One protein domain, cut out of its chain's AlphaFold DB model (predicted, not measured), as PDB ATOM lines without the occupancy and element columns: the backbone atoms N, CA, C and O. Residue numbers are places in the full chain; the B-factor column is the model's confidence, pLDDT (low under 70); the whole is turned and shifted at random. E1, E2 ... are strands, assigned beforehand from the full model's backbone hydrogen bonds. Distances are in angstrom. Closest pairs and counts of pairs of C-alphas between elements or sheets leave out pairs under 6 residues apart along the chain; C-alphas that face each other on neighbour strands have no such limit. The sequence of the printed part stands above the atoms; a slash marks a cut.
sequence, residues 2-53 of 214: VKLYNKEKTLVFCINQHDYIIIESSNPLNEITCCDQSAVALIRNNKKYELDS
ATOM      1  N   VAL A   2     161.674 128.587 160.109       22.38
ATOM      2  CA  VAL A   2     161.633 130.042 159.889       22.38
ATOM      3  C   VAL A   2     160.188 130.498 160.076       22.38
ATOM      4  O   VAL A   2     159.365 130.315 159.186       22.38
ATOM      5  N   LYS A   3     159.860 131.048 161.248       27.44
ATOM      6  CA  LYS A   3     158.599 131.771 161.437       27.44
ATOM      7  C   LYS A   3     158.769 133.171 160.849       27.44
ATOM      8  O   LYS A   3     159.326 134.055 161.493       27.44
ATOM      9  N   LEU A   4     158.325 133.361 159.610       30.77
ATOM     10  CA  LEU A   4     158.108 134.693 159.051       30.77
ATOM     11  C   LEU A   4     156.868 135.281 159.736       30.77
ATOM     12  O   LEU A   4     155.742 135.079 159.292       30.77
ATOM     13  N   TYR A   5     157.076 135.957 160.865       39.34
ATOM     14  CA  TYR A   5     156.047 136.760 161.518       39.34
ATOM     15  C   TYR A   5     155.816 138.017 160.681       39.34
ATOM     16  O   TYR A   5     156.487 139.034 160.867       39.34
ATOM     17  N   ASN A   6     154.905 137.939 159.715       51.53
ATOM     18  CA  ASN A   6     154.483 139.120 158.987       51.53
ATOM     19  C   ASN A   6     153.615 139.968 159.934       51.53
ATOM     20  O   ASN A   6     152.488 139.598 160.237       51.53
ATOM     21  N   LYS A   7     154.159 141.080 160.447       67.38
ATOM     22  CA  LYS A   7     153.484 141.974 161.414       67.38
ATOM     23  C   LYS A   7     152.386 142.839 160.786       67.38
ATOM     24  O   LYS A   7     151.883 143.751 161.441       67.38
ATOM     25  N   GLU A   8     152.056 142.609 159.522       85.88
ATOM     26  CA  GLU A   8     150.986 143.321 158.836       85.88
ATOM     27  C   GLU A   8     149.681 143.141 159.608       85.88
ATOM     28  O   GLU A   8     149.205 142.025 159.794       85.88
ATOM     29  N   LYS A   9     149.121 144.256 160.077       90.88
ATOM     30  CA  LYS A   9     147.797 144.323 160.710       90.88
ATOM     31  C   LYS A   9     146.729 144.864 159.766       90.88
ATOM     32  O   LYS A   9     145.564 144.943 160.138       90.88
ATOM     33  N   THR A  10     147.133 145.272 158.566       91.69
ATOM     34  CA  THR A  10     146.289 146.024 157.646       91.69
ATOM     35  C   THR A  10     146.272 145.361 156.282       91.69
ATOM     36  O   THR A  10     147.322 145.069 155.716       91.69
ATOM     37  N   LEU A  11     145.074 145.160 155.746       92.12
ATOM     38  CA  LEU A  11     144.840 144.789 154.357       92.12
ATOM     39  C   LEU A  11     144.342 146.018 153.598       92.12
ATOM     40  O   LEU A  11     143.482 146.734 154.106       92.12
ATOM     41  N   VAL A  12     144.864 146.262 152.396       94.06
ATOM     42  CA  VAL A  12     144.553 147.466 151.614       94.06
ATOM     43  C   VAL A  12     143.961 147.085 150.261       94.06
ATOM     44  O   VAL A  12     144.595 146.406 149.459       94.06
ATOM     45  N   PHE A  13     142.753 147.571 149.999       93.56
ATOM     46  CA  PHE A  13     142.028 147.460 148.741       93.56
ATOM     47  C   PHE A  13     142.126 148.794 148.001       93.56
ATOM     48  O   PHE A  13     141.354 149.726 148.248       93.56
ATOM     49  N   CYS A  14     143.108 148.908 147.110       94.00
ATOM     50  CA  CYS A  14     143.335 150.137 146.352       94.00
ATOM     51  C   CYS A  14     142.180 150.399 145.378       94.00
ATOM     52  O   CYS A  14     141.840 149.524 144.582       94.00
ATOM     53  N   ILE A  15     141.611 151.605 145.421       91.38
ATOM     54  CA  ILE A  15     140.644 152.091 144.426       91.38
ATOM     55  C   ILE A  15     141.406 152.914 143.382       91.38
ATOM     56  O   ILE A  15     141.290 152.676 142.184       91.38
ATOM     57  N   ASN A  16     142.223 153.860 143.849       88.75
ATOM     58  CA  ASN A  16     143.164 154.641 143.051       88.75
ATOM     59  C   ASN A  16     144.366 155.064 143.927       88.75
ATOM     60  O   ASN A  16     144.595 154.488 144.988       88.75
ATOM     61  N   GLN A  17     145.160 156.043 143.484       87.44
ATOM     62  CA  GLN A  17     146.359 156.503 144.205       87.44
ATOM     63  C   GLN A  17     146.067 157.257 145.518       87.44
ATOM     64  O   GLN A  17     146.968 157.415 146.339       87.44
ATOM     65  N   HIS A  18     144.841 157.740 145.714       89.69
ATOM     66  CA  HIS A  18     144.443 158.578 146.853       89.69
ATOM     67  C   HIS A  18     143.343 157.954 147.711       89.69
ATOM     68  O   HIS A  18     143.232 158.284 148.893       89.69
ATOM     69  N   ASP A  19     142.561 157.052 147.121       92.12
ATOM     70  CA  ASP A  19     141.411 156.432 147.753       92.12
ATOM     71  C   ASP A  19     141.601 154.915 147.828       92.12
ATOM     72  O   ASP A  19     141.969 154.254 146.850       92.12
ATOM     73  N   TYR A  20     141.342 154.351 149.002       94.19
ATOM     74  CA  TYR A  20     141.471 152.920 149.258       94.19
ATOM     75  C   TYR A  20     140.627 152.502 150.462       94.19
ATOM     76  O   TYR A  20     140.370 153.291 151.370       94.19
ATOM     77  N   ILE A  21     140.184 151.247 150.473       92.25
ATOM     78  CA  ILE A  21     139.537 150.640 151.640       92.25
ATOM     79  C   ILE A  21     140.608 149.883 152.419       92.25
ATOM     80  O   ILE A  21     141.402 149.150 151.833       92.25
ATOM     81  N   ILE A  22     140.640 150.058 153.733       93.38
ATOM     82  CA  ILE A  22     141.503 149.293 154.626       93.38
ATOM     83  C   ILE A  22     140.683 148.405 155.540       93.38
ATOM     84  O   ILE A  22     139.587 148.770 155.965       93.38
ATOM     85  N   ILE A  23     141.265 147.262 155.871       91.31
ATOM     86  CA  ILE A  23     140.832 146.415 156.972       91.31
ATOM     87  C   ILE A  23     141.967 146.388 157.972       91.31
ATOM     88  O   ILE A  23     143.060 145.932 157.643       91.31
ATOM     89  N   GLU A  24     141.719 146.898 159.166       93.19
ATOM     90  CA  GLU A  24     142.683 146.934 160.258       93.19
ATOM     91  C   GLU A  24     142.272 145.930 161.326       93.19
ATOM     92  O   GLU A  24     141.148 145.975 161.820       93.19
ATOM     93  N   SER A  25     143.191 145.050 161.707       92.06
ATOM     94  CA  SER A  25     143.008 144.129 162.820       92.06
ATOM     95  C   SER A  25     143.783 144.585 164.053       92.06
ATOM     96  O   SER A  25     144.853 145.194 163.973       92.06
ATOM     97  N   SER A  26     143.248 144.254 165.226       92.31
ATOM     98  CA  SER A  26     143.935 144.427 166.510       92.31
ATOM     99  C   SER A  26     145.236 143.608 166.603       92.31
ATOM    100  O   SER A  26     146.229 144.087 167.171       92.31
ATOM    101  N   ASN A  27     145.279 142.435 165.965       90.62
ATOM    102  CA  ASN A  27     146.431 141.532 165.916       90.62
ATOM    103  C   ASN A  27     147.028 141.438 164.501       90.62
ATOM    104  O   ASN A  27     146.396 141.859 163.531       90.62
ATOM    105  N   PRO A  28     148.269 140.935 164.354       91.44
ATOM    106  CA  PRO A  28     148.814 140.583 163.045       91.44
ATOM    107  C   PRO A  28     147.852 139.686 162.255       91.44
ATOM    108  O   PRO A  28     147.240 138.777 162.812       91.44
ATOM    109  N   LEU A  29     147.726 139.915 160.947       87.50
ATOM    110  CA  LEU A  29     146.788 139.188 160.082       87.50
ATOM    111  C   LEU A  29     147.044 137.674 160.053       87.50
ATOM    112  O   LEU A  29     146.130 136.898 159.807       87.50
ATOM    113  N   ASN A  30     148.281 137.246 160.303       86.31
ATOM    114  CA  ASN A  30     148.657 135.838 160.416       86.31
ATOM    115  C   ASN A  30     148.332 135.221 161.789       86.31
ATOM    116  O   ASN A  30     148.502 134.020 161.951       86.31
ATOM    117  N   GLU A  31     147.864 136.006 162.756       89.06
ATOM    118  CA  GLU A  31     147.534 135.581 164.126       89.06
ATOM    119  C   GLU A  31     146.079 135.901 164.506       89.06
ATOM    120  O   GLU A  31     145.662 135.650 165.633       89.06
ATOM    121  N   ILE A  32     145.299 136.454 163.573       88.88
ATOM    122  CA  ILE A  32     143.927 136.887 163.826       88.88
ATOM    123  C   ILE A  32     143.003 135.706 164.148       88.88
ATOM    124  O   ILE A  32     142.979 134.714 163.425       88.88
ATOM    125  N   THR A  33     142.204 135.829 165.203       87.50
ATOM    126  CA  THR A  33     141.206 134.846 165.657       87.50
ATOM    127  C   THR A  33     139.782 135.400 165.541       87.50
ATOM    128  O   THR A  33     139.582 136.581 165.265       87.50
ATOM    129  N   CYS A  34     138.755 134.574 165.785       86.56
ATOM    130  CA  CYS A  34     137.348 135.000 165.714       86.56
ATOM    131  C   CYS A  34     136.970 136.096 166.724       86.56
ATOM    132  O   CYS A  34     135.999 136.819 166.503       86.56
ATOM    133  N   CYS A  35     137.710 136.216 167.829       88.44
ATOM    134  CA  CYS A  35     137.429 137.177 168.894       88.44
ATOM    135  C   CYS A  35     138.105 138.534 168.676       88.44
ATOM    136  O   CYS A  35     137.755 139.501 169.358       88.44
ATOM    137  N   ASP A  36     139.061 138.604 167.753       91.62
ATOM    138  CA  ASP A  36     139.845 139.808 167.534       91.62
ATOM    139  C   ASP A  36     139.012 140.896 166.873       91.62
ATOM    140  O   ASP A  36     138.185 140.639 165.995       91.62
ATOM    141  N   GLN A  37     139.257 142.134 167.292       93.12
ATOM    142  CA  GLN A  37     138.616 143.297 166.695       93.12
ATOM    143  C   GLN A  37     139.200 143.555 165.311       93.12
ATOM    144  O   GLN A  37     140.420 143.480 165.123       93.12
ATOM    145  N   SER A  38     138.319 143.854 164.364       91.81
ATOM    146  CA  SER A  38     138.638 144.258 163.000       91.81
ATOM    147  C   SER A  38     137.746 145.425 162.592       91.81
ATOM    148  O   SER A  38     136.549 145.430 162.873       91.81
ATOM    149  N   ALA A  39     138.335 146.423 161.944       91.19
ATOM    150  CA  ALA A  39     137.630 147.600 161.460       91.19
ATOM    151  C   ALA A  39     137.819 147.749 159.955       91.19
ATOM    152  O   ALA A  39     138.922 147.569 159.435       91.19
ATOM    153  N   VAL A  40     136.742 148.118 159.269       90.44
ATOM    154  CA  VAL A  40     136.739 148.445 157.846       90.44
ATOM    155  C   VAL A  40     136.611 149.954 157.713       90.44
ATOM    156  O   VAL A  40     135.661 150.561 158.209       90.44
ATOM    157  N   ALA A  41     137.559 150.581 157.024       92.19
ATOM    158  CA  ALA A  41     137.553 152.022 156.832       92.19
ATOM    159  C   ALA A  41     137.863 152.413 155.389       92.19
ATOM    160  O   ALA A  41     138.651 151.770 154.703       92.19
ATOM    161  N   LEU A  42     137.261 153.507 154.936       92.50
ATOM    162  CA  LEU A  42     137.582 154.147 153.670       92.50
ATOM    163  C   LEU A  42     138.570 155.260 153.974       92.50
ATOM    164  O   LEU A  42     138.263 156.169 154.747       92.50
ATOM    165  N   ILE A  43     139.725 155.218 153.329       93.69
ATOM    166  CA  ILE A  43     140.628 156.354 153.276       93.69
ATOM    167  C   ILE A  43     140.360 157.092 151.978       93.69
ATOM    168  O   ILE A  43     140.431 156.510 150.899       93.69
ATOM    169  N   ARG A  44     140.007 158.370 152.098       91.00
ATOM    170  CA  ARG A  44     139.710 159.231 150.959       91.00
ATOM    171  C   ARG A  44     140.151 160.651 151.224       91.00
ATOM    172  O   ARG A  44     139.757 161.234 152.233       91.00
ATOM    173  N   ASN A  45     140.936 161.223 150.314       88.25
ATOM    174  CA  ASN A  45     141.502 162.569 150.472       88.25
ATOM    175  C   ASN A  45     142.149 162.774 151.860       88.25
ATOM    176  O   ASN A  45     141.897 163.776 152.533       88.25
ATOM    177  N   ASN A  46     142.924 161.784 152.319       87.56
ATOM    178  CA  ASN A  46     143.563 161.740 153.644       87.56
ATOM    179  C   ASN A  46     142.600 161.768 154.848       87.56
ATOM    180  O   ASN A  46     143.028 162.001 155.978       87.56
ATOM    181  N   LYS A  47     141.304 161.524 154.638       91.69
ATOM    182  CA  LYS A  47     140.311 161.360 155.704       91.69
ATOM    183  C   LYS A  47     139.931 159.895 155.837       91.69
ATOM    184  O   LYS A  47     139.715 159.217 154.836       91.69
ATOM    185  N   LYS A  48     139.830 159.434 157.082       92.75
ATOM    186  CA  LYS A  48     139.370 158.090 157.430       92.75
ATOM    187  C   LYS A  48     137.882 158.132 157.760       92.75
ATOM    188  O   LYS A  48     137.468 158.879 158.642       92.75
ATOM    189  N   TYR A  49     137.101 157.330 157.051       89.94
ATOM    190  CA  TYR A  49     135.683 157.109 157.298       89.94
ATOM    191  C   TYR A  49     135.520 155.678 157.785       89.94
ATOM    192  O   TYR A  49     135.798 154.743 157.038       89.94
ATOM    193  N   GLU A  50     135.107 155.500 159.034       89.81
ATOM    194  CA  GLU A  50     134.776 154.175 159.551       89.81
ATOM    195  C   GLU A  50     133.485 153.684 158.890       89.81
ATOM    196  O   GLU A  50     132.457 154.368 158.906       89.81
ATOM    197  N   LEU A  51     133.576 152.532 158.232       85.50
ATOM    198  CA  LEU A  51     132.480 151.937 157.473       85.50
ATOM    199  C   LEU A  51     131.781 150.883 158.323       85.50
ATOM    200  O   LEU A  51     130.549 150.837 158.335       85.50
ATOM    201  N   ASP A  52     132.587 150.099 159.038       84.94
ATOM    202  CA  ASP A  52     132.161 149.102 160.005       84.94
ATOM    203  C   ASP A  52     133.282 148.813 161.021       84.94
ATOM    204  O   ASP A  52     134.469 148.997 160.733       84.94
ATOM    205  N   SER A  53     132.903 148.343 162.205       85.94
ATOM    206  CA  SER A  53     133.821 147.904 163.252       85.94
ATOM    207  C   SER A  53     133.188 146.752 164.018       85.94
ATOM    208  O   SER A  53     132.073 146.886 164.527       85.94
TER     209      SER A  53
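What this domain is: This is residues 2 to 53 of the 214 residues of an uncharacterized protein of Candidatus Dependentiae bacterium (UniProt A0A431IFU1). A single twisted sheet of four strands, E1 to E4 side by side, makes the body, and no named helix covers either of its faces. Residues 2 to 7 run away from the E1 side of the sheet as a tail, and the long link between E2 and E3 loops beyond the end of the sheet where E2 ends and E3 begins. The printed part has 52 residues, with four named strands in the order E1, E2, E3, E4 both along the chain and across the sheet, all antiparallel; this is a meander, each strand the antiparallel neighbour of the one before. The class is all strand, with 26 of the 52 printed residues in named strands. The whole is loose, with a radius of gyration of the C-alphas of 12.4 A, and flat, with spans of 38 by 24 by 13 A.

Where its parts are: The longest strand, E3, holds residues 37 to 44 and measures 22.4 A from first to last C-alpha. E2 is residues 20 to 25, 16.2 A long, and E4 is residues 47 to 53, 16.7 A long. E1 is residues 10 to 14, 12.4 A long. E1 begins at C-alpha 10 at (146.289, 146.024, 157.646), E3 begins at C-alpha 37 at (138.616, 143.297, 166.695), and E4 ends at C-alpha 53 at (133.821, 147.904, 163.252).

How they stand to each other: E2 and E3 are the inner strands and form a hairpin, antiparallel at 160 degrees between their directions. The C-alphas of Ile 21 and Leu 42 face each other at 4.5 A, and N 22 and O 41 are within hydrogen-bond range at 2.8 A. E1, an edge strand, forms a hairpin with E2, antiparallel at 167 degrees. Between these two, N 13 and O 21 are 2.8 A apart and N 23 and O 11 are 2.9 A apart. E4, the other edge strand, forms a hairpin with E3, antiparallel at 148 degrees. There N 42 and O 49 are 2.8 A apart, and O 40 is within hydrogen-bond range of both N 51, at 2.9 A, and N 52, at 3.2 A. E1 and E4 are apart. From edge to edge the strands' lines turn by 63 degrees, and the sheet's C-alphas lie up to 5.1 A off its best plane.

The domain as a whole: The two C-alphas farthest apart are those of Val 2 and Asn 45, at 39.4 A. The printed part has no cut. The link from E2 to E3 is long, with 11 residues; those from E1 to E2, with 5 residues, and from E3 to E4, with 2, are tight. The mean pLDDT of the printed part is 84.6, and residues 2 to 7 are under 70.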